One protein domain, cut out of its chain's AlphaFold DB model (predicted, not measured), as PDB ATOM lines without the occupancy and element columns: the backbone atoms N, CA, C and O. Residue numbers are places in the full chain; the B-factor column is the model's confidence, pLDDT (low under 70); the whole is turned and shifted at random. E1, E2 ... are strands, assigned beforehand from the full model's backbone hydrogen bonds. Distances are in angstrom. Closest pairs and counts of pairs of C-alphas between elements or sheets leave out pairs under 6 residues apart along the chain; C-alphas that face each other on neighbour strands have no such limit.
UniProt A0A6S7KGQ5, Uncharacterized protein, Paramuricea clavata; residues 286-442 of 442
ATOM      1  N   THR A 286     -50.851  -5.105 236.228       42.81
ATOM      2  CA  THR A 286     -51.205  -6.431 235.702       42.81
ATOM      3  C   THR A 286     -51.498  -6.409 234.199       42.81
ATOM      4  O   THR A 286     -50.865  -7.165 233.461       42.81
ATOM      5  N   ALA A 287     -52.379  -5.534 233.707       44.03
ATOM      6  CA  ALA A 287     -52.723  -5.473 232.282       44.03
ATOM      7  C   ALA A 287     -53.055  -4.054 231.785       44.03
ATOM      8  O   ALA A 287     -53.666  -3.267 232.502       44.03
ATOM      9  N   ILE A 288     -52.684  -3.740 230.535       51.47
ATOM     10  CA  ILE A 288     -53.036  -2.492 229.834       51.47
ATOM     11  C   ILE A 288     -53.475  -2.792 228.393       51.47
ATOM     12  O   ILE A 288     -52.698  -3.303 227.587       51.47
ATOM     13  N   THR A 289     -54.699  -2.427 228.004       45.50
ATOM     14  CA  THR A 289     -55.199  -2.701 226.642       45.50
ATOM     15  C   THR A 289     -54.637  -1.728 225.599       45.50
ATOM     16  O   THR A 289     -54.174  -2.144 224.535       45.50
ATOM     17  N   ARG A 290     -54.659  -0.418 225.874       45.47
ATOM     18  CA  ARG A 290     -54.107   0.621 224.989       45.47
ATOM     19  C   ARG A 290     -53.468   1.742 225.806       45.47
ATOM     20  O   ARG A 290     -54.118   2.275 226.696       45.47
ATOM     21  N   LEU A 291     -52.246   2.125 225.444       54.94
ATOM     22  CA  LEU A 291     -51.550   3.310 225.950       54.94
ATOM     23  C   LEU A 291     -50.967   4.075 224.754       54.94
ATOM     24  O   LEU A 291     -50.353   3.454 223.882       54.94
ATOM     25  N   GLN A 292     -51.218   5.385 224.655       48.25
ATOM     26  CA  GLN A 292     -50.701   6.175 223.530       48.25
ATOM     27  C   GLN A 292     -49.318   6.748 223.798       48.25
ATOM     28  O   GLN A 292     -48.440   6.534 222.976       48.25
ATOM     29  N   GLN A 293     -49.146   7.433 224.925       52.03
ATOM     30  CA  GLN A 293     -47.918   8.124 225.310       52.03
ATOM     31  C   GLN A 293     -47.647   7.909 226.797       52.03
ATOM     32  O   GLN A 293     -48.580   7.763 227.595       52.03
ATOM     33  N   LEU A 294     -46.364   7.895 227.139       53.91
ATOM     34  CA  LEU A 294     -45.829   7.865 228.492       53.91
ATOM     35  C   LEU A 294     -44.416   8.481 228.397       53.91
ATOM     36  O   LEU A 294     -43.655   8.073 227.516       53.91
ATOM     37  N   GLN A 295     -44.038   9.392 229.296       52.09
ATOM     38  CA  GLN A 295     -42.753  10.117 229.274       52.09
ATOM     39  C   GLN A 295     -42.182  10.279 230.697       52.09
ATOM     40  O   GLN A 295     -42.973  10.460 231.622       52.09
ATOM     41  N   ASP A 296     -40.855  10.224 230.857       45.41
ATOM     42  CA  ASP A 296     -40.096  10.454 232.107       45.41
ATOM     43  C   ASP A 296     -40.366   9.459 233.265       45.41
ATOM     44  O   ASP A 296     -40.972   9.818 234.283       45.41
ATOM     45  N   TYR A 297     -39.893   8.203 233.171       52.84
ATOM     46  CA  TYR A 297     -39.974   7.257 234.307       52.84
ATOM     47  C   TYR A 297     -38.743   6.363 234.510       52.84
ATOM     48  O   TYR A 297     -38.025   5.998 233.581       52.84
ATOM     49  N   ILE A 298     -38.590   5.945 235.770       46.69
ATOM     50  CA  ILE A 298     -37.540   5.076 236.308       46.69
ATOM     51  C   ILE A 298     -38.216   3.913 237.069       46.69
ATOM     52  O   ILE A 298     -39.281   4.115 237.659       46.69
ATOM     53  N   ASP A 299     -37.606   2.723 237.059       50.06
ATOM     54  CA  ASP A 299     -37.951   1.533 237.867       50.06
ATOM     55  C   ASP A 299     -39.397   1.018 237.751       50.06
ATOM     56  O   ASP A 299     -40.253   1.252 238.613       50.06
ATOM     57  N   TYR A 300     -39.693   0.233 236.706       55.75
ATOM     58  CA  TYR A 300     -41.083  -0.159 236.450       55.75
ATOM     59  C   TYR A 300     -41.321  -1.566 235.872       55.75
ATOM     60  O   TYR A 300     -40.508  -2.135 235.139       55.75
ATOM     61  N   LYS A 301     -42.483  -2.153 236.219       54.09
ATOM     62  CA  LYS A 301     -42.837  -3.556 235.941       54.09
ATOM     63  C   LYS A 301     -44.303  -3.749 235.507       54.09
ATOM     64  O   LYS A 301     -45.221  -3.575 236.311       54.09
ATOM     65  N   ILE A 302     -44.509  -4.228 234.274       55.97
ATOM     66  CA  ILE A 302     -45.821  -4.639 233.726       55.97
ATOM     67  C   ILE A 302     -45.888  -6.156 233.494       55.97
ATOM     68  O   ILE A 302     -44.932  -6.769 233.018       55.97
ATOM     69  N   THR A 303     -47.054  -6.768 233.724       54.78
ATOM     70  CA  THR A 303     -47.320  -8.141 233.262       54.78
ATOM     71  C   THR A 303     -47.784  -8.200 231.792       54.78
ATOM     72  O   THR A 303     -47.131  -8.890 231.011       54.78
ATOM     73  N   ALA A 304     -48.820  -7.470 231.351       53.09
ATOM     74  CA  ALA A 304     -49.275  -7.501 229.945       53.09
ATOM     75  C   ALA A 304     -49.654  -6.134 229.325       53.09
ATOM     76  O   ALA A 304     -50.283  -5.305 229.979       53.09
ATOM     77  N   ILE A 305     -49.356  -5.933 228.030       59.75
ATOM     78  CA  ILE A 305     -49.858  -4.811 227.204       59.75
ATOM     79  C   ILE A 305     -50.430  -5.316 225.865       59.75
ATOM     80  O   ILE A 305     -49.768  -6.075 225.159       59.75
ATOM     81  N   THR A 306     -51.612  -4.865 225.429       56.00
ATOM     82  CA  THR A 306     -52.127  -5.218 224.085       56.00
ATOM     83  C   THR A 306     -51.632  -4.267 222.988       56.00
ATOM     84  O   THR A 306     -51.205  -4.735 221.930       56.00
ATOM     85  N   ARG A 307     -51.665  -2.941 223.198       54.75
ATOM     86  CA  ARG A 307     -51.128  -1.935 222.257       54.75
ATOM     87  C   ARG A 307     -50.449  -0.768 222.982       54.75
ATOM     88  O   ARG A 307     -51.096  -0.095 223.778       54.75
ATOM     89  N   LEU A 308     -49.210  -0.471 222.608       63.91
ATOM     90  CA  LEU A 308     -48.462   0.732 222.998       63.91
ATOM     91  C   LEU A 308     -48.018   1.475 221.723       63.91
ATOM     92  O   LEU A 308     -47.638   0.808 220.757       63.91
ATOM     93  N   GLN A 309     -48.173   2.808 221.676       58.31
ATOM     94  CA  GLN A 309     -47.942   3.602 220.453       58.31
ATOM     95  C   GLN A 309     -46.710   4.504 220.458       58.31
ATOM     96  O   GLN A 309     -46.166   4.682 219.377       58.31
ATOM     97  N   GLN A 310     -46.357   5.106 221.594       60.47
ATOM     98  CA  GLN A 310     -45.191   5.970 221.779       60.47
ATOM     99  C   GLN A 310     -44.712   5.873 223.229       60.47
ATOM    100  O   GLN A 310     -45.518   5.735 224.159       60.47
ATOM    101  N   LEU A 311     -43.401   5.950 223.408       62.34
ATOM    102  CA  LEU A 311     -42.713   5.991 224.691       62.34
ATOM    103  C   LEU A 311     -41.391   6.758 224.451       62.34
ATOM    104  O   LEU A 311     -40.785   6.556 223.395       62.34
ATOM    105  N   GLN A 312     -40.968   7.616 225.388       59.88
ATOM    106  CA  GLN A 312     -39.731   8.412 225.279       59.88
ATOM    107  C   GLN A 312     -39.063   8.642 226.655       59.88
ATOM    108  O   GLN A 312     -39.782   8.921 227.615       59.88
ATOM    109  N   ASP A 313     -37.731   8.518 226.740       53.19
ATOM    110  CA  ASP A 313     -36.878   8.823 227.914       53.19
ATOM    111  C   ASP A 313     -37.073   7.911 229.159       53.19
ATOM    112  O   ASP A 313     -37.796   8.251 230.102       53.19
ATOM    113  N   TYR A 314     -36.438   6.718 229.190       61.91
ATOM    114  CA  TYR A 314     -36.549   5.767 230.329       61.91
ATOM    115  C   TYR A 314     -35.282   4.997 230.698       61.91
ATOM    116  O   TYR A 314     -34.451   4.637 229.859       61.91
ATOM    117  N   ILE A 315     -35.258   4.598 231.975       55.00
ATOM    118  CA  ILE A 315     -34.244   3.750 232.599       55.00
ATOM    119  C   ILE A 315     -34.935   2.627 233.412       55.00
ATOM    120  O   ILE A 315     -35.950   2.862 234.069       55.00
ATOM    121  N   ASP A 316     -34.391   1.405 233.356       58.53
ATOM    122  CA  ASP A 316     -34.753   0.233 234.183       58.53
ATOM    123  C   ASP A 316     -36.229  -0.235 234.096       58.53
ATOM    124  O   ASP A 316     -37.048  -0.098 235.012       58.53
ATOM    125  N   TYR A 317     -36.581  -0.870 232.969       65.69
ATOM    126  CA  TYR A 317     -37.972  -1.221 232.631       65.69
ATOM    127  C   TYR A 317     -38.177  -2.710 232.292       65.69
ATOM    128  O   TYR A 317     -37.423  -3.312 231.520       65.69
ATOM    129  N   LYS A 318     -39.247  -3.329 232.826       64.94
ATOM    130  CA  LYS A 318     -39.516  -4.775 232.690       64.94
ATOM    131  C   LYS A 318     -40.965  -5.115 232.308       64.94
ATOM    132  O   LYS A 318     -41.897  -4.768 233.028       64.94
ATOM    133  N   ILE A 319     -41.166  -5.910 231.251       66.62
ATOM    134  CA  ILE A 319     -42.500  -6.402 230.833       66.62
ATOM    135  C   ILE A 319     -42.517  -7.926 230.661       66.62
ATOM    136  O   ILE A 319     -41.585  -8.508 230.108       66.62
ATOM    137  N   THR A 320     -43.602  -8.600 231.048       69.44
ATOM    138  CA  THR A 320     -43.783 -10.023 230.706       69.44
ATOM    139  C   THR A 320     -44.312 -10.224 229.273       69.44
ATOM    140  O   THR A 320     -43.708 -10.989 228.523       69.44
ATOM    141  N   ALA A 321     -45.374  -9.539 228.829       66.12
ATOM    142  CA  ALA A 321     -45.905  -9.678 227.463       66.12
ATOM    143  C   ALA A 321     -46.373  -8.364 226.799       66.12
ATOM    144  O   ALA A 321     -47.059  -7.565 227.431       66.12
ATOM    145  N   ILE A 322     -46.107  -8.192 225.493       70.50
ATOM    146  CA  ILE A 322     -46.776  -7.198 224.628       70.50
ATOM    147  C   ILE A 322     -47.339  -7.837 223.344       70.50
ATOM    148  O   ILE A 322     -46.635  -8.574 222.654       70.50
ATOM    149  N   THR A 323     -48.565  -7.496 222.936       71.38
ATOM    150  CA  THR A 323     -49.112  -7.926 221.629       71.38
ATOM    151  C   THR A 323     -48.677  -7.013 220.472       71.38
ATOM    152  O   THR A 323     -48.236  -7.504 219.431       71.38
ATOM    153  N   ARG A 324     -48.774  -5.684 220.613       68.19
ATOM    154  CA  ARG A 324     -48.301  -4.704 219.616       68.19
ATOM    155  C   ARG A 324     -47.599  -3.521 220.278       68.19
ATOM    156  O   ARG A 324     -48.163  -2.895 221.169       68.19
ATOM    157  N   LEU A 325     -46.427  -3.179 219.764       71.31
ATOM    158  CA  LEU A 325     -45.630  -2.029 220.175       71.31
ATOM    159  C   LEU A 325     -45.165  -1.274 218.923       71.31
ATOM    160  O   LEU A 325     -44.742  -1.899 217.947       71.31
ATOM    161  N   GLN A 326     -45.322   0.046 218.940       70.31
ATOM    162  CA  GLN A 326     -44.895   0.974 217.895       70.31
ATOM    163  C   GLN A 326     -44.106   2.114 218.559       70.31
ATOM    164  O   GLN A 326     -44.442   2.435 219.695       70.31
ATOM    165  N   GLN A 327     -43.107   2.666 217.858       67.19
ATOM    166  CA  GLN A 327     -42.325   3.875 218.190       67.19
ATOM    167  C   GLN A 327     -41.798   3.968 219.636       67.19
ATOM    168  O   GLN A 327     -42.517   4.301 220.575       67.19
ATOM    169  N   LEU A 328     -40.495   3.752 219.783       67.31
ATOM    170  CA  LEU A 328     -39.723   4.036 220.995       67.31
ATOM    171  C   LEU A 328     -38.466   4.831 220.590       67.31
ATOM    172  O   LEU A 328     -37.829   4.487 219.586       67.31
ATOM    173  N   GLN A 329     -38.127   5.857 221.375       66.81
ATOM    174  CA  GLN A 329     -36.892   6.649 221.272       66.81
ATOM    175  C   GLN A 329     -36.195   6.780 222.645       66.81
ATOM    176  O   GLN A 329     -36.867   7.048 223.640       66.81
ATOM    177  N   ASP A 330     -34.874   6.564 222.664       60.94
ATOM    178  CA  ASP A 330     -33.926   6.856 223.760       60.94
ATOM    179  C   ASP A 330     -34.089   6.047 225.075       60.94
ATOM    180  O   ASP A 330     -34.860   6.383 225.980       60.94
ATOM    181  N   TYR A 331     -33.320   4.944 225.196       66.19
ATOM    182  CA  TYR A 331     -33.452   3.947 226.283       66.19
ATOM    183  C   TYR A 331     -32.161   3.355 226.851       66.19
ATOM    184  O   TYR A 331     -31.220   3.036 226.117       66.19
ATOM    185  N   SER A 332     -32.224   3.008 228.145       62.59
ATOM    186  CA  SER A 332     -31.278   2.111 228.823       62.59
ATOM    187  C   SER A 332     -31.978   1.009 229.647       62.59
ATOM    188  O   SER A 332     -33.077   1.208 230.168       62.59
ATOM    189  N   ASN A 333     -31.326  -0.151 229.800       68.81
ATOM    190  CA  ASN A 333     -31.705  -1.268 230.687       68.81
ATOM    191  C   ASN A 333     -33.143  -1.811 230.526       68.81
ATOM    192  O   ASN A 333     -33.966  -1.790 231.449       68.81
ATOM    193  N   TYR A 334     -33.458  -2.372 229.359       71.75
ATOM    194  CA  TYR A 334     -34.832  -2.764 229.017       71.75
ATOM    195  C   TYR A 334     -35.020  -4.283 228.850       71.75
ATOM    196  O   TYR A 334     -34.255  -4.951 228.147       71.75
ATOM    197  N   LYS A 335     -36.062  -4.863 229.474       71.94
ATOM    198  CA  LYS A 335     -36.266  -6.327 229.527       71.94
ATOM    199  C   LYS A 335     -37.706  -6.781 229.251       71.94
ATOM    200  O   LYS A 335     -38.582  -6.592 230.094       71.94
ATOM    201  N   ILE A 336     -37.942  -7.512 228.151       72.69
ATOM    202  CA  ILE A 336     -39.255  -8.139 227.855       72.69
ATOM    203  C   ILE A 336     -39.173  -9.670 227.764       72.69
ATOM    204  O   ILE A 336     -38.262 -10.218 227.154       72.69
ATOM    205  N   THR A 337     -40.162 -10.399 228.291       79.50
ATOM    206  CA  THR A 337     -40.256 -11.853 228.042       79.50
ATOM    207  C   THR A 337     -40.853 -12.178 226.659       79.50
ATOM    208  O   THR A 337     -40.223 -12.912 225.900       79.50
ATOM    209  N   ARG A 338     -42.023 -11.644 226.269       77.75
ATOM    210  CA  ARG A 338     -42.672 -11.960 224.975       77.75
ATOM    211  C   ARG A 338     -43.233 -10.739 224.233       77.75
ATOM    212  O   ARG A 338     -43.944  -9.941 224.830       77.75
ATOM    213  N   ILE A 339     -43.014 -10.647 222.916       78.62
ATOM    214  CA  ILE A 339     -43.623  -9.630 222.033       78.62
ATOM    215  C   ILE A 339     -44.205 -10.280 220.769       78.62
ATOM    216  O   ILE A 339     -43.522 -11.048 220.099       78.62
ATOM    217  N   THR A 340     -45.445  -9.968 220.380       80.88
ATOM    218  CA  THR A 340     -46.013 -10.506 219.123       80.88
ATOM    219  C   THR A 340     -45.677  -9.642 217.901       80.88
ATOM    220  O   THR A 340     -45.315 -10.181 216.853       80.88
ATOM    221  N   ARG A 341     -45.771  -8.310 217.992       78.50
ATOM    222  CA  ARG A 341     -45.398  -7.376 216.910       78.50
ATOM    223  C   ARG A 341     -44.698  -6.138 217.468       78.50
ATOM    224  O   ARG A 341     -45.255  -5.482 218.347       78.50
ATOM    225  N   LEU A 342     -43.540  -5.807 216.907       77.50
ATOM    226  CA  LEU A 342     -42.714  -4.653 217.257       77.50
ATOM    227  C   LEU A 342     -42.336  -3.883 215.982       77.50
ATOM    228  O   LEU A 342     -41.957  -4.515 214.994       77.50
ATOM    229  N   GLN A 343     -42.496  -2.557 215.983       78.31
ATOM    230  CA  GLN A 343     -42.257  -1.707 214.813       78.31
ATOM    231  C   GLN A 343     -41.676  -0.341 215.197       78.31
ATOM    232  O   GLN A 343     -42.316   0.381 215.957       78.31
ATOM    233  N   GLY A 344     -40.568   0.058 214.569       69.94
ATOM    234  CA  GLY A 344     -40.017   1.410 214.681       69.94
ATOM    235  C   GLY A 344     -39.358   1.650 216.033       69.94
ATOM    236  O   GLY A 344     -40.030   1.966 217.015       69.94
ATOM    237  N   LEU A 345     -38.045   1.478 216.063       69.69
ATOM    238  CA  LEU A 345     -37.201   1.642 217.234       69.69
ATOM    239  C   LEU A 345     -35.980   2.492 216.828       69.69
ATOM    240  O   LEU A 345     -35.344   2.169 215.821       69.69
ATOM    241  N   GLN A 346     -35.651   3.534 217.601       70.69
ATOM    242  CA  GLN A 346     -34.410   4.316 217.465       70.69
ATOM    243  C   GLN A 346     -33.697   4.549 218.823       70.69
ATOM    244  O   GLN A 346     -34.382   4.807 219.812       70.69
ATOM    245  N   GLY A 347     -32.359   4.442 218.876       66.00
ATOM    246  CA  GLY A 347     -31.506   4.887 220.000       66.00
ATOM    247  C   GLY A 347     -31.546   4.044 221.292       66.00
ATOM    248  O   GLY A 347     -32.270   4.372 222.232       66.00
ATOM    249  N   TYR A 348     -30.744   2.967 221.388       68.00
ATOM    250  CA  TYR A 348     -30.761   2.063 222.564       68.00
ATOM    251  C   TYR A 348     -29.406   1.592 223.070       68.00
ATOM    252  O   TYR A 348     -28.473   1.295 222.314       68.00
ATOM    253  N   LYS A 349     -29.404   1.322 224.377       66.50
ATOM    254  CA  LYS A 349     -28.362   0.596 225.088       66.50
ATOM    255  C   LYS A 349     -28.962  -0.480 226.011       66.50
ATOM    256  O   LYS A 349     -30.000  -0.276 226.634       66.50
ATOM    257  N   ASP A 350     -28.306  -1.639 226.088       71.56
ATOM    258  CA  ASP A 350     -28.576  -2.720 227.057       71.56
ATOM    259  C   ASP A 350     -30.022  -3.290 227.031       71.56
ATOM    260  O   ASP A 350     -30.781  -3.247 228.006       71.56
ATOM    261  N   TYR A 351     -30.408  -3.893 225.897       73.19
ATOM    262  CA  TYR A 351     -31.767  -4.407 225.636       73.19
ATOM    263  C   TYR A 351     -31.826  -5.949 225.577       73.19
ATOM    264  O   TYR A 351     -31.065  -6.602 224.853       73.19
ATOM    265  N   LYS A 352     -32.768  -6.572 226.306       75.00
ATOM    266  CA  LYS A 352     -32.856  -8.041 226.458       75.00
ATOM    267  C   LYS A 352     -34.274  -8.596 226.303       75.00
ATOM    268  O   LYS A 352     -35.128  -8.357 227.157       75.00
ATOM    269  N   VAL A 353     -34.514  -9.438 225.289       75.31
ATOM    270  CA  VAL A 353     -35.845 -10.044 225.052       75.31
ATOM    271  C   VAL A 353     -35.819 -11.557 224.849       75.31
ATOM    272  O   VAL A 353     -34.991 -12.087 224.119       75.31
ATOM    273  N   THR A 354     -36.746 -12.290 225.471       82.75
ATOM    274  CA  THR A 354     -36.780 -13.756 225.312       82.75
ATOM    275  C   THR A 354     -37.401 -14.179 223.974       82.75
ATOM    276  O   THR A 354     -36.786 -14.965 223.258       82.75
ATOM    277  N   ALA A 355     -38.577 -13.670 223.590       79.50
ATOM    278  CA  ALA A 355     -39.254 -14.093 222.357       79.50
ATOM    279  C   ALA A 355     -39.955 -12.950 221.602       79.50
ATOM    280  O   ALA A 355     -40.749 -12.218 222.197       79.50
ATOM    281  N   ILE A 356     -39.744 -12.857 220.282       80.81
ATOM    282  CA  ILE A 356     -40.470 -11.939 219.384       80.81
ATOM    283  C   ILE A 356     -41.041 -12.677 218.162       80.81
ATOM    284  O   ILE A 356     -40.318 -13.374 217.456       80.81
ATOM    285  N   THR A 357     -42.330 -12.515 217.844       83.69
ATOM    286  CA  THR A 357     -42.904 -13.141 216.632       83.69
ATOM    287  C   THR A 357     -42.611 -12.333 215.361       83.69
ATOM    288  O   THR A 357     -42.219 -12.908 214.346       83.69
ATOM    289  N   ARG A 358     -42.790 -11.006 215.376       80.31
ATOM    290  CA  ARG A 358     -42.489 -10.123 214.234       80.31
ATOM    291  C   ARG A 358     -41.836  -8.820 214.701       80.31
ATOM    292  O   ARG A 358     -42.394  -8.151 215.568       80.31
ATOM    293  N   LEU A 359     -40.712  -8.461 214.088       79.38
ATOM    294  CA  LEU A 359     -39.932  -7.249 214.350       79.38
ATOM    295  C   LEU A 359     -39.586  -6.558 213.021       79.38
ATOM    296  O   LEU A 359     -39.215  -7.241 212.065       79.38
ATOM    297  N   HIS A 360     -39.770  -5.238 212.952       81.00
ATOM    298  CA  HIS A 360     -39.606  -4.443 211.734       81.00
ATOM    299  C   HIS A 360     -39.080  -3.031 212.028       81.00
ATOM    300  O   HIS A 360     -39.742  -2.291 212.755       81.00
ATOM    301  N   GLY A 361     -37.995  -2.615 211.374       71.25
ATOM    302  CA  GLY A 361     -37.497  -1.238 211.430       71.25
ATOM    303  C   GLY A 361     -36.832  -0.917 212.766       71.25
ATOM    304  O   GLY A 361     -37.504  -0.591 213.748       71.25
ATOM    305  N   LEU A 362     -35.511  -1.026 212.767       70.44
ATOM    306  CA  LEU A 362     -34.614  -0.737 213.877       70.44
ATOM    307  C   LEU A 362     -33.467   0.150 213.335       70.44
ATOM    308  O   LEU A 362     -32.873  -0.205 212.312       70.44
ATOM    309  N   GLN A 363     -33.157   1.260 214.016       71.00
ATOM    310  CA  GLN A 363     -31.949   2.093 213.825       71.00
ATOM    311  C   GLN A 363     -31.220   2.375 215.166       71.00
ATOM    312  O   GLN A 363     -31.888   2.499 216.194       71.00
ATOM    313  N   ASP A 364     -29.882   2.435 215.155       67.44
ATOM    314  CA  ASP A 364     -28.979   2.847 216.258       67.44
ATOM    315  C   ASP A 364     -29.013   2.016 217.573       67.44
ATOM    316  O   ASP A 364     -29.738   2.341 218.523       67.44
ATOM    317  N   TYR A 365     -28.176   0.962 217.693       68.44
ATOM    318  CA  TYR A 365     -28.114   0.095 218.903       68.44
ATOM    319  C   TYR A 365     -26.718  -0.302 219.370       68.44
ATOM    320  O   TYR A 365     -25.827  -0.626 218.582       68.44
ATOM    321  N   SER A 366     -26.631  -0.497 220.689       67.50
ATOM    322  CA  SER A 366     -25.575  -1.257 221.360       67.50
ATOM    323  C   SER A 366     -26.137  -2.305 222.340       67.50
ATOM    324  O   SER A 366     -27.211  -2.127 222.921       67.50
ATOM    325  N   ASN A 367     -25.398  -3.402 222.552       74.00
ATOM    326  CA  ASN A 367     -25.647  -4.427 223.581       74.00
ATOM    327  C   ASN A 367     -27.044  -5.085 223.540       74.00
ATOM    328  O   ASN A 367     -27.792  -5.100 224.525       74.00
ATOM    329  N   TYR A 368     -27.404  -5.685 222.406       74.06
ATOM    330  CA  TYR A 368     -28.742  -6.247 222.187       74.06
ATOM    331  C   TYR A 368     -28.749  -7.784 222.234       74.06
ATOM    332  O   TYR A 368     -27.997  -8.451 221.517       74.06
ATOM    333  N   LYS A 369     -29.618  -8.389 223.059       77.12
ATOM    334  CA  LYS A 369     -29.647  -9.850 223.275       77.12
ATOM    335  C   LYS A 369     -31.047 -10.451 223.181       77.12
ATOM    336  O   LYS A 369     -31.895 -10.180 224.035       77.12
ATOM    337  N   ILE A 370     -31.260 -11.364 222.226       77.31
ATOM    338  CA  ILE A 370     -32.529 -12.092 222.069       77.31
ATOM    339  C   ILE A 370     -32.382 -13.616 222.035       77.31
ATOM    340  O   ILE A 370     -31.486 -14.167 221.402       77.31
ATOM    341  N   THR A 371     -33.302 -14.333 222.688       85.31
ATOM    342  CA  THR A 371     -33.329 -15.805 222.622       85.31
ATOM    343  C   THR A 371     -34.016 -16.319 221.350       85.31
ATOM    344  O   THR A 371     -33.443 -17.166 220.668       85.31
ATOM    345  N   ALA A 372     -35.205 -15.828 220.981       82.00
ATOM    346  CA  ALA A 372     -35.935 -16.314 219.802       82.00
ATOM    347  C   ALA A 372     -36.660 -15.215 219.000       82.00
ATOM    348  O   ALA A 372     -37.401 -14.418 219.576       82.00
ATOM    349  N   ILE A 373     -36.535 -15.235 217.664       82.50
ATOM    350  CA  ILE A 373     -37.330 -14.400 216.741       82.50
ATOM    351  C   ILE A 373     -37.933 -15.236 215.601       82.50
ATOM    352  O   ILE A 373     -37.228 -16.012 214.966       82.50
ATOM    353  N   THR A 374     -39.219 -15.079 215.272       84.81
ATOM    354  CA  THR A 374     -39.791 -15.772 214.094       84.81
ATOM    355  C   THR A 374     -39.535 -15.009 212.789       84.81
ATOM    356  O   THR A 374     -39.097 -15.603 211.806       84.81
ATOM    357  N   ARG A 375     -39.784 -13.693 212.751       81.81
ATOM    358  CA  ARG A 375     -39.515 -12.833 211.583       81.81
ATOM    359  C   ARG A 375     -38.895 -11.502 211.998       81.81
ATOM    360  O   ARG A 375     -39.454 -10.819 212.854       81.81
ATOM    361  N   LEU A 376     -37.809 -11.128 211.330       80.94
ATOM    362  CA  LEU A 376     -37.080  -9.873 211.505       80.94
ATOM    363  C   LEU A 376     -36.826  -9.238 210.129       80.94
ATOM    364  O   LEU A 376     -36.405  -9.942 209.208       80.94
ATOM    365  N   GLN A 377     -37.145  -7.951 209.979       80.88
ATOM    366  CA  GLN A 377     -37.015  -7.196 208.726       80.88
ATOM    367  C   GLN A 377     -36.473  -5.780 208.985       80.88
ATOM    368  O   GLN A 377     -36.889  -5.163 209.963       80.88
ATOM    369  N   GLN A 378     -35.635  -5.269 208.075       73.06
ATOM    370  CA  GLN A 378     -35.097  -3.896 208.058       73.06
ATOM    371  C   GLN A 378     -34.343  -3.490 209.333       73.06
ATOM    372  O   GLN A 378     -34.933  -3.029 210.313       73.06
ATOM    373  N   LEU A 379     -33.022  -3.640 209.274       71.31
ATOM    374  CA  LEU A 379     -32.080  -3.208 210.299       71.31
ATOM    375  C   LEU A 379     -30.997  -2.322 209.661       71.31
ATOM    376  O   LEU A 379     -30.427  -2.704 208.636       71.31
ATOM    377  N   GLN A 380     -30.717  -1.173 210.285       72.00
ATOM    378  CA  GLN A 380     -29.561  -0.306 210.007       72.00
ATOM    379  C   GLN A 380     -28.782   0.036 211.298       72.00
ATOM    380  O   GLN A 380     -29.408   0.243 212.339       72.00
ATOM    381  N   ASP A 381     -27.448   0.020 211.214       67.69
ATOM    382  CA  ASP A 381     -26.460   0.536 212.185       67.69
ATOM    383  C   ASP A 381     -26.429  -0.099 213.602       67.69
ATOM    384  O   ASP A 381     -27.114   0.322 214.540       67.69
ATOM    385  N   TYR A 382     -25.572  -1.127 213.785       68.19
ATOM    386  CA  TYR A 382     -25.464  -1.903 215.043       68.19
ATOM    387  C   TYR A 382     -24.050  -2.204 215.510       68.19
ATOM    388  O   TYR A 382     -23.132  -2.499 214.734       68.19
ATOM    389  N   LYS A 383     -23.965  -2.350 216.834       68.81
ATOM    390  CA  LYS A 383     -22.829  -2.926 217.537       68.81
ATOM    391  C   LYS A 383     -23.270  -3.922 218.623       68.81
ATOM    392  O   LYS A 383     -24.266  -3.713 219.312       68.81
ATOM    393  N   ASP A 384     -22.502  -5.000 218.790       74.25
ATOM    394  CA  ASP A 384     -22.594  -5.970 219.897       74.25
ATOM    395  C   ASP A 384     -23.979  -6.644 220.050       74.25
ATOM    396  O   ASP A 384     -24.715  -6.456 221.025       74.25
ATOM    397  N   TYR A 385     -24.338  -7.481 219.068       74.25
ATOM    398  CA  TYR A 385     -25.681  -8.064 218.926       74.25
ATOM    399  C   TYR A 385     -25.670  -9.604 218.975       74.25
ATOM    400  O   TYR A 385     -24.877 -10.265 218.301       74.25
ATOM    401  N   LYS A 386     -26.579 -10.216 219.754       78.38
ATOM    402  CA  LYS A 386     -26.607 -11.675 219.979       78.38
ATOM    403  C   LYS A 386     -28.012 -12.288 219.928       78.38
ATOM    404  O   LYS A 386     -28.819 -12.067 220.832       78.38
ATOM    405  N   ILE A 387     -28.259 -13.164 218.948       79.25
ATOM    406  CA  ILE A 387     -29.473 -13.997 218.840       79.25
ATOM    407  C   ILE A 387     -29.153 -15.481 219.061       79.25
ATOM    408  O   ILE A 387     -28.217 -16.017 218.472       79.25
ATOM    409  N   THR A 388     -29.973 -16.197 219.837       85.75
ATOM    410  CA  THR A 388     -29.878 -17.669 219.890       85.75
ATOM    411  C   THR A 388     -30.574 -18.332 218.696       85.75
ATOM    412  O   THR A 388     -29.950 -19.146 218.022       85.75
ATOM    413  N   ARG A 389     -31.838 -18.003 218.390       82.69
ATOM    414  CA  ARG A 389     -32.593 -18.631 217.286       82.69
ATOM    415  C   ARG A 389     -33.422 -17.632 216.481       82.69
ATOM    416  O   ARG A 389     -34.178 -16.855 217.060       82.69
ATOM    417  N   ILE A 390     -33.374 -17.722 215.153       82.69
ATOM    418  CA  ILE A 390     -34.239 -16.951 214.253       82.69
ATOM    419  C   ILE A 390     -34.773 -17.782 213.074       82.69
ATOM    420  O   ILE A 390     -34.035 -18.530 212.447       82.69
ATOM    421  N   THR A 391     -36.063 -17.669 212.741       85.12
ATOM    422  CA  THR A 391     -36.630 -18.431 211.607       85.12
ATOM    423  C   THR A 391     -36.440 -17.716 210.264       85.12
ATOM    424  O   THR A 391     -36.073 -18.354 209.281       85.12
ATOM    425  N   ARG A 392     -36.681 -16.401 210.185       82.00
ATOM    426  CA  ARG A 392     -36.504 -15.609 208.951       82.00
ATOM    427  C   ARG A 392     -35.916 -14.229 209.246       82.00
ATOM    428  O   ARG A 392     -36.510 -13.480 210.024       82.00
ATOM    429  N   LEU A 393     -34.821 -13.897 208.568       81.31
ATOM    430  CA  LEU A 393     -34.136 -12.603 208.607       81.31
ATOM    431  C   LEU A 393     -34.058 -12.019 207.190       81.31
ATOM    432  O   LEU A 393     -33.714 -12.751 206.261       81.31
ATOM    433  N   GLN A 394     -34.407 -10.740 207.024       81.56
ATOM    434  CA  GLN A 394     -34.370 -10.053 205.729       81.56
ATOM    435  C   GLN A 394     -33.942  -8.584 205.857       81.56
ATOM    436  O   GLN A 394     -34.556  -7.843 206.625       81.56
ATOM    437  N   GLY A 395     -32.993  -8.144 205.028       72.00
ATOM    438  CA  GLY A 395     -32.640  -6.728 204.888       72.00
ATOM    439  C   GLY A 395     -31.795  -6.236 206.057       72.00
ATOM    440  O   GLY A 395     -32.313  -5.620 206.990       72.00
ATOM    441  N   LEU A 396     -30.507  -6.562 205.985       70.25
ATOM    442  CA  LEU A 396     -29.467  -6.169 206.923       70.25
ATOM    443  C   LEU A 396     -28.469  -5.231 206.221       70.25
ATOM    444  O   LEU A 396     -27.790  -5.685 205.301       70.25
ATOM    445  N   GLN A 397     -28.328  -3.988 206.698       71.69
ATOM    446  CA  GLN A 397     -27.215  -3.081 206.360       71.69
ATOM    447  C   GLN A 397     -26.475  -2.557 207.621       71.69
ATOM    448  O   GLN A 397     -27.137  -2.278 208.621       71.69
ATOM    449  N   GLY A 398     -25.137  -2.455 207.591       67.56
ATOM    450  CA  GLY A 398     -24.298  -1.762 208.594       67.56
ATOM    451  C   GLY A 398     -24.115  -2.453 209.962       67.56
ATOM    452  O   GLY A 398     -24.797  -2.112 210.931       67.56
ATOM    453  N   TYR A 399     -23.161  -3.395 210.092       68.12
ATOM    454  CA  TYR A 399     -22.943  -4.161 211.348       68.12
ATOM    455  C   TYR A 399     -21.498  -4.287 211.813       68.12
ATOM    456  O   TYR A 399     -20.587  -4.546 211.027       68.12
ATOM    457  N   SER A 400     -21.349  -4.318 213.140       67.56
ATOM    458  CA  SER A 400     -20.176  -4.847 213.839       67.56
ATOM    459  C   SER A 400     -20.565  -5.816 214.972       67.56
ATOM    460  O   SER A 400     -21.590  -5.637 215.634       67.56
ATOM    461  N   ASN A 401     -19.736  -6.838 215.220       75.25
ATOM    462  CA  ASN A 401     -19.843  -7.777 216.353       75.25
ATOM    463  C   ASN A 401     -21.206  -8.489 216.478       75.25
ATOM    464  O   ASN A 401     -21.907  -8.387 217.492       75.25
ATOM    465  N   TYR A 402     -21.591  -9.249 215.452       74.56
ATOM    466  CA  TYR A 402     -22.924  -9.853 215.360       74.56
ATOM    467  C   TYR A 402     -22.874 -11.389 215.442       74.56
ATOM    468  O   TYR A 402     -22.157 -12.048 214.687       74.56
ATOM    469  N   LYS A 403     -23.648 -11.994 216.357       78.38
ATOM    470  CA  LYS A 403     -23.616 -13.446 216.623       78.38
ATOM    471  C   LYS A 403     -25.000 -14.099 216.641       78.38
ATOM    472  O   LYS A 403     -25.810 -13.826 217.527       78.38
ATOM    473  N   ILE A 404     -25.225 -15.056 215.738       79.19
ATOM    474  CA  ILE A 404     -26.402 -15.942 215.718       79.19
ATOM    475  C   ILE A 404     -25.979 -17.384 216.028       79.19
ATOM    476  O   ILE A 404     -25.016 -17.879 215.450       79.19
ATOM    477  N   THR A 405     -26.719 -18.106 216.877       84.44
ATOM    478  CA  THR A 405     -26.524 -19.567 216.984       84.44
ATOM    479  C   THR A 405     -27.248 -20.316 215.856       84.44
ATOM    480  O   THR A 405     -26.597 -21.037 215.113       84.44
ATOM    481  N   TRP A 406     -28.560 -20.125 215.676       79.56
ATOM    482  CA  TRP A 406     -29.362 -20.838 214.665       79.56
ATOM    483  C   TRP A 406     -30.219 -19.906 213.803       79.56
ATOM    484  O   TRP A 406     -30.972 -19.090 214.346       79.56
ATOM    485  N   ILE A 407     -30.177 -20.078 212.475       82.50
ATOM    486  CA  ILE A 407     -31.027 -19.350 211.519       82.50
ATOM    487  C   ILE A 407     -31.596 -20.239 210.398       82.50
ATOM    488  O   ILE A 407     -30.857 -20.837 209.630       82.50
ATOM    489  N   THR A 408     -32.922 -20.294 210.228       84.31
ATOM    490  CA  THR A 408     -33.513 -21.128 209.155       84.31
ATOM    491  C   THR A 408     -33.425 -20.467 207.772       84.31
ATOM    492  O   THR A 408     -33.144 -21.139 206.785       84.31
ATOM    493  N   ARG A 409     -33.673 -19.155 207.659       81.88
ATOM    494  CA  ARG A 409     -33.590 -18.416 206.386       81.88
ATOM    495  C   ARG A 409     -32.996 -17.022 206.574       81.88
ATOM    496  O   ARG A 409     -33.535 -16.240 207.360       81.88
ATOM    497  N   LEU A 410     -31.967 -16.706 205.792       80.62
ATOM    498  CA  LEU A 410     -31.290 -15.409 205.732       80.62
ATOM    499  C   LEU A 410     -31.340 -14.853 204.305       80.62
ATOM    500  O   LEU A 410     -30.997 -15.570 203.365       80.62
ATOM    501  N   GLN A 411     -31.790 -13.607 204.143       80.38
ATOM    502  CA  GLN A 411     -31.889 -12.929 202.847       80.38
ATOM    503  C   GLN A 411     -31.388 -11.477 202.938       80.38
ATOM    504  O   GLN A 411     -31.773 -10.775 203.868       80.38
ATOM    505  N   GLN A 412     -30.622 -11.020 201.940       72.69
ATOM    506  CA  GLN A 412     -30.191  -9.618 201.758       72.69
ATOM    507  C   GLN A 412     -29.328  -9.074 202.917       72.69
ATOM    508  O   GLN A 412     -29.846  -8.533 203.896       72.69
ATOM    509  N   LEU A 413     -28.010  -9.238 202.774       70.81
ATOM    510  CA  LEU A 413     -26.954  -8.827 203.704       70.81
ATOM    511  C   LEU A 413     -25.936  -7.929 202.990       70.81
ATOM    512  O   LEU A 413     -25.384  -8.358 201.978       70.81
ATOM    513  N   GLN A 414     -25.687  -6.740 203.540       71.44
ATOM    514  CA  GLN A 414     -24.733  -5.734 203.056       71.44
ATOM    515  C   GLN A 414     -23.960  -5.122 204.241       71.44
ATOM    516  O   GLN A 414     -24.478  -5.075 205.361       71.44
ATOM    517  N   ASP A 415     -22.733  -4.661 203.987       68.38
ATOM    518  CA  ASP A 415     -21.888  -3.873 204.898       68.38
ATOM    519  C   ASP A 415     -21.707  -4.483 206.305       68.38
ATOM    520  O   ASP A 415     -22.210  -3.957 207.306       68.38
ATOM    521  N   TYR A 416     -20.994  -5.615 206.414       69.06
ATOM    522  CA  TYR A 416     -20.819  -6.298 207.707       69.06
ATOM    523  C   TYR A 416     -19.380  -6.656 208.101       69.06
ATOM    524  O   TYR A 416     -18.560  -7.112 207.300       69.06
ATOM    525  N   LYS A 417     -19.108  -6.494 209.403       67.81
ATOM    526  CA  LYS A 417     -17.832  -6.773 210.065       67.81
ATOM    527  C   LYS A 417     -18.024  -7.671 211.297       67.81
ATOM    528  O   LYS A 417     -18.947  -7.470 212.085       67.81
ATOM    529  N   ASP A 418     -17.130  -8.643 211.480       73.38
ATOM    530  CA  ASP A 418     -17.057  -9.527 212.659       73.38
ATOM    531  C   ASP A 418     -18.386 -10.272 212.938       73.38
ATOM    532  O   ASP A 418     -19.018 -10.149 213.995       73.38
ATOM    533  N   TYR A 419     -18.829 -11.057 211.949       73.06
ATOM    534  CA  TYR A 419     -20.153 -11.685 211.906       73.06
ATOM    535  C   TYR A 419     -20.065 -13.223 211.968       73.06
ATOM    536  O   TYR A 419     -19.428 -13.869 211.131       73.06
ATOM    537  N   LYS A 420     -20.755 -13.842 212.939       77.88
ATOM    538  CA  LYS A 420     -20.691 -15.293 213.204       77.88
ATOM    539  C   LYS A 420     -22.067 -15.960 213.298       77.88
ATOM    540  O   LYS A 420     -22.850 -15.652 214.197       77.88
ATOM    541  N   ILE A 421     -22.308 -16.958 212.449       77.69
ATOM    542  CA  ILE A 421     -23.429 -17.906 212.552       77.69
ATOM    543  C   ILE A 421     -22.887 -19.276 212.977       77.69
ATOM    544  O   ILE A 421     -21.916 -19.757 212.400       77.69
ATOM    545  N   THR A 422     -23.516 -19.950 213.944       84.19
ATOM    546  CA  THR A 422     -23.191 -21.368 214.186       84.19
ATOM    547  C   THR A 422     -23.841 -22.265 213.129       84.19
ATOM    548  O   THR A 422     -23.110 -22.972 212.449       84.19
ATOM    549  N   ALA A 423     -25.161 -22.204 212.924       78.88
ATOM    550  CA  ALA A 423     -25.848 -23.038 211.934       78.88
ATOM    551  C   ALA A 423     -26.924 -22.298 211.115       78.88
ATOM    552  O   ALA A 423     -27.674 -21.470 211.652       78.88
ATOM    553  N   ILE A 424     -27.000 -22.612 209.813       81.75
ATOM    554  CA  ILE A 424     -27.945 -22.024 208.846       81.75
ATOM    555  C   ILE A 424     -28.533 -23.055 207.870       81.75
ATOM    556  O   ILE A 424     -27.801 -23.894 207.365       81.75
ATOM    557  N   THR A 425     -29.828 -22.945 207.547       84.25
ATOM    558  CA  THR A 425     -30.490 -23.836 206.562       84.25
ATOM    559  C   THR A 425     -30.580 -23.250 205.156       84.25
ATOM    560  O   THR A 425     -30.391 -23.962 204.176       84.25
ATOM    561  N   ARG A 426     -30.882 -21.951 205.000       78.56
ATOM    562  CA  ARG A 426     -30.896 -21.284 203.681       78.56
ATOM    563  C   ARG A 426     -30.346 -19.866 203.761       78.56
ATOM    564  O   ARG A 426     -30.789 -19.072 204.592       78.56
ATOM    565  N   LEU A 427     -29.442 -19.554 202.839       78.94
ATOM    566  CA  LEU A 427     -28.729 -18.287 202.716       78.94
ATOM    567  C   LEU A 427     -28.877 -17.753 201.288       78.94
ATOM    568  O   LEU A 427     -28.737 -18.523 200.342       78.94
ATOM    569  N   GLN A 428     -29.176 -16.464 201.121       77.31
ATOM    570  CA  GLN A 428     -29.345 -15.854 199.799       77.31
ATOM    571  C   GLN A 428     -29.003 -14.356 199.816       77.31
ATOM    572  O   GLN A 428     -29.590 -13.599 200.587       77.31
ATOM    573  N   GLY A 429     -28.112 -13.915 198.924       68.19
ATOM    574  CA  GLY A 429     -27.719 -12.507 198.793       68.19
ATOM    575  C   GLY A 429     -26.825 -12.025 199.939       68.19
ATOM    576  O   GLY A 429     -27.321 -11.416 200.887       68.19
ATOM    577  N   LEU A 430     -25.527 -12.312 199.825       68.62
ATOM    578  CA  LEU A 430     -24.444 -11.708 200.607       68.62
ATOM    579  C   LEU A 430     -23.676 -10.733 199.711       68.62
ATOM    580  O   LEU A 430     -23.323 -11.111 198.594       68.62
ATOM    581  N   GLN A 431     -23.382  -9.537 200.209       68.50
ATOM    582  CA  GLN A 431     -22.497  -8.550 199.585       68.50
ATOM    583  C   GLN A 431     -21.640  -7.878 200.675       68.50
ATOM    584  O   GLN A 431     -22.059  -7.820 201.831       68.50
ATOM    585  N   ASP A 432     -20.437  -7.440 200.297       62.94
ATOM    586  CA  ASP A 432     -19.540  -6.532 201.035       62.94
ATOM    587  C   ASP A 432     -19.267  -6.888 202.511       62.94
ATOM    588  O   ASP A 432     -19.930  -6.425 203.444       62.94
ATOM    589  N   TYR A 433     -18.257  -7.748 202.729       67.44
ATOM    590  CA  TYR A 433     -18.036  -8.389 204.027       67.44
ATOM    591  C   TYR A 433     -16.591  -8.564 204.488       67.44
ATOM    592  O   TYR A 433     -15.706  -8.933 203.724       67.44
ATOM    593  N   ASN A 434     -16.397  -8.418 205.802       60.50
ATOM    594  CA  ASN A 434     -15.138  -8.659 206.503       60.50
ATOM    595  C   ASN A 434     -15.352  -9.550 207.744       60.50
ATOM    596  O   ASN A 434     -16.297  -9.360 208.508       60.50
ATOM    597  N   ASN A 435     -14.452 -10.514 207.973       65.75
ATOM    598  CA  ASN A 435     -14.480 -11.449 209.113       65.75
ATOM    599  C   ASN A 435     -15.822 -12.196 209.299       65.75
ATOM    600  O   ASN A 435     -16.507 -12.068 210.318       65.75
ATOM    601  N   TYR A 436     -16.189 -13.016 208.309       70.56
ATOM    602  CA  TYR A 436     -17.397 -13.847 208.320       70.56
ATOM    603  C   TYR A 436     -17.109 -15.307 208.699       70.56
ATOM    604  O   TYR A 436     -16.147 -15.896 208.208       70.56
ATOM    605  N   LYS A 437     -17.965 -15.934 209.521       72.88
ATOM    606  CA  LYS A 437     -17.881 -17.381 209.802       72.88
ATOM    607  C   LYS A 437     -19.248 -18.044 209.992       72.88
ATOM    608  O   LYS A 437     -19.966 -17.719 210.938       72.88
ATOM    609  N   ILE A 438     -19.547 -19.040 209.154       71.81
ATOM    610  CA  ILE A 438     -20.557 -20.082 209.405       71.81
ATOM    611  C   ILE A 438     -19.830 -21.331 209.931       71.81
ATOM    612  O   ILE A 438     -18.781 -21.681 209.397       71.81
ATOM    613  N   THR A 439     -20.361 -22.007 210.957       76.88
ATOM    614  CA  THR A 439     -19.809 -23.302 211.416       76.88
ATOM    615  C   THR A 439     -20.457 -24.506 210.719       76.88
ATOM    616  O   THR A 439     -19.779 -25.499 210.480       76.88
ATOM    617  N   THR A 440     -21.753 -24.454 210.400       71.19
ATOM    618  CA  THR A 440     -22.486 -25.576 209.788       71.19
ATOM    619  C   THR A 440     -23.612 -25.075 208.880       71.19
ATOM    620  O   THR A 440     -24.286 -24.093 209.200       71.19
ATOM    621  N   ILE A 441     -23.838 -25.759 207.759       69.06
ATOM    622  CA  ILE A 441     -25.012 -25.572 206.897       69.06
ATOM    623  C   ILE A 441     -25.842 -26.862 206.981       69.06
ATOM    624  O   ILE A 441     -25.278 -27.943 206.819       69.06
ATOM    625  N   THR A 442     -27.134 -26.743 207.308       58.72
ATOM    626  CA  THR A 442     -28.071 -27.859 207.575       58.72
ATOM    627  C   THR A 442     -29.453 -27.578 206.996       58.72
ATOM    628  O   THR A 442     -29.814 -28.186 205.975       58.72
TER     629      THR A 442
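What this domain is: This is residues 286 to 442 of the 442 residues of an uncharacterized protein of Paramuricea clavata (UniProt A0A6S7KGQ5). The chain is wound in stacked turns, a solenoid in which one very long strand, E3, coils round and round and makes most of the length. E1 and E2 form the turns at one end of the coil, and E4 is part of the last turn at the other end, side by side with residues 416 to 424 of E3. The printed part has 157 residues, no named helix and four named strands, E1, E2, E3 and E4 along the chain, in one parallel sheet of that same order; the class is all strand. The whole is compact, with a radius of gyration of the C-alphas of 15.8 A, yet elongated, spanning 43 by 24 by 19 A.

How they stand to each other: Begin with the inner strand E3, residues 311 to 430, which bends by 174 degrees at residue 383. Its pairing is staggered: look at residues 312 to 325 for E2, residues 295 to 308, and at 416 to 424 for E4, residues 433 to 441. E2 and E3 are parallel at 66 degrees; N 302 and O 318 are 2.9 A apart, within hydrogen-bond range. E3 and E4 are parallel, with N 421 and O 437 at 2.9 A. E1, residues 286 to 291, is the parallel neighbour of E2, with N 288 and O 304 at 2.9 A. The edge strands E1 and E4 are apart. The sheet is twisted.

Where its parts are: Find C-alpha 311 at (-42.713, 5.991, 224.691); E3 ends at C-alpha 430, 35.0 A away. E4 measures 18.8 A and ends at C-alpha 441, (-25.012, -25.572, 206.897). E1, 13.8 A, begins at C-alpha 286, (-51.205, -6.431, 235.702). E2 measures 12.7 A and bends by 141 degrees at residue 305.

The domain as a whole: The C-alphas farthest apart are those of Asp 296 and Thr 442, at 47.1 A. The printed part has no cut, and its three links are tight. The mean pLDDT of the printed part is 70.0; 70 residues are under 70, among them 286 to 321.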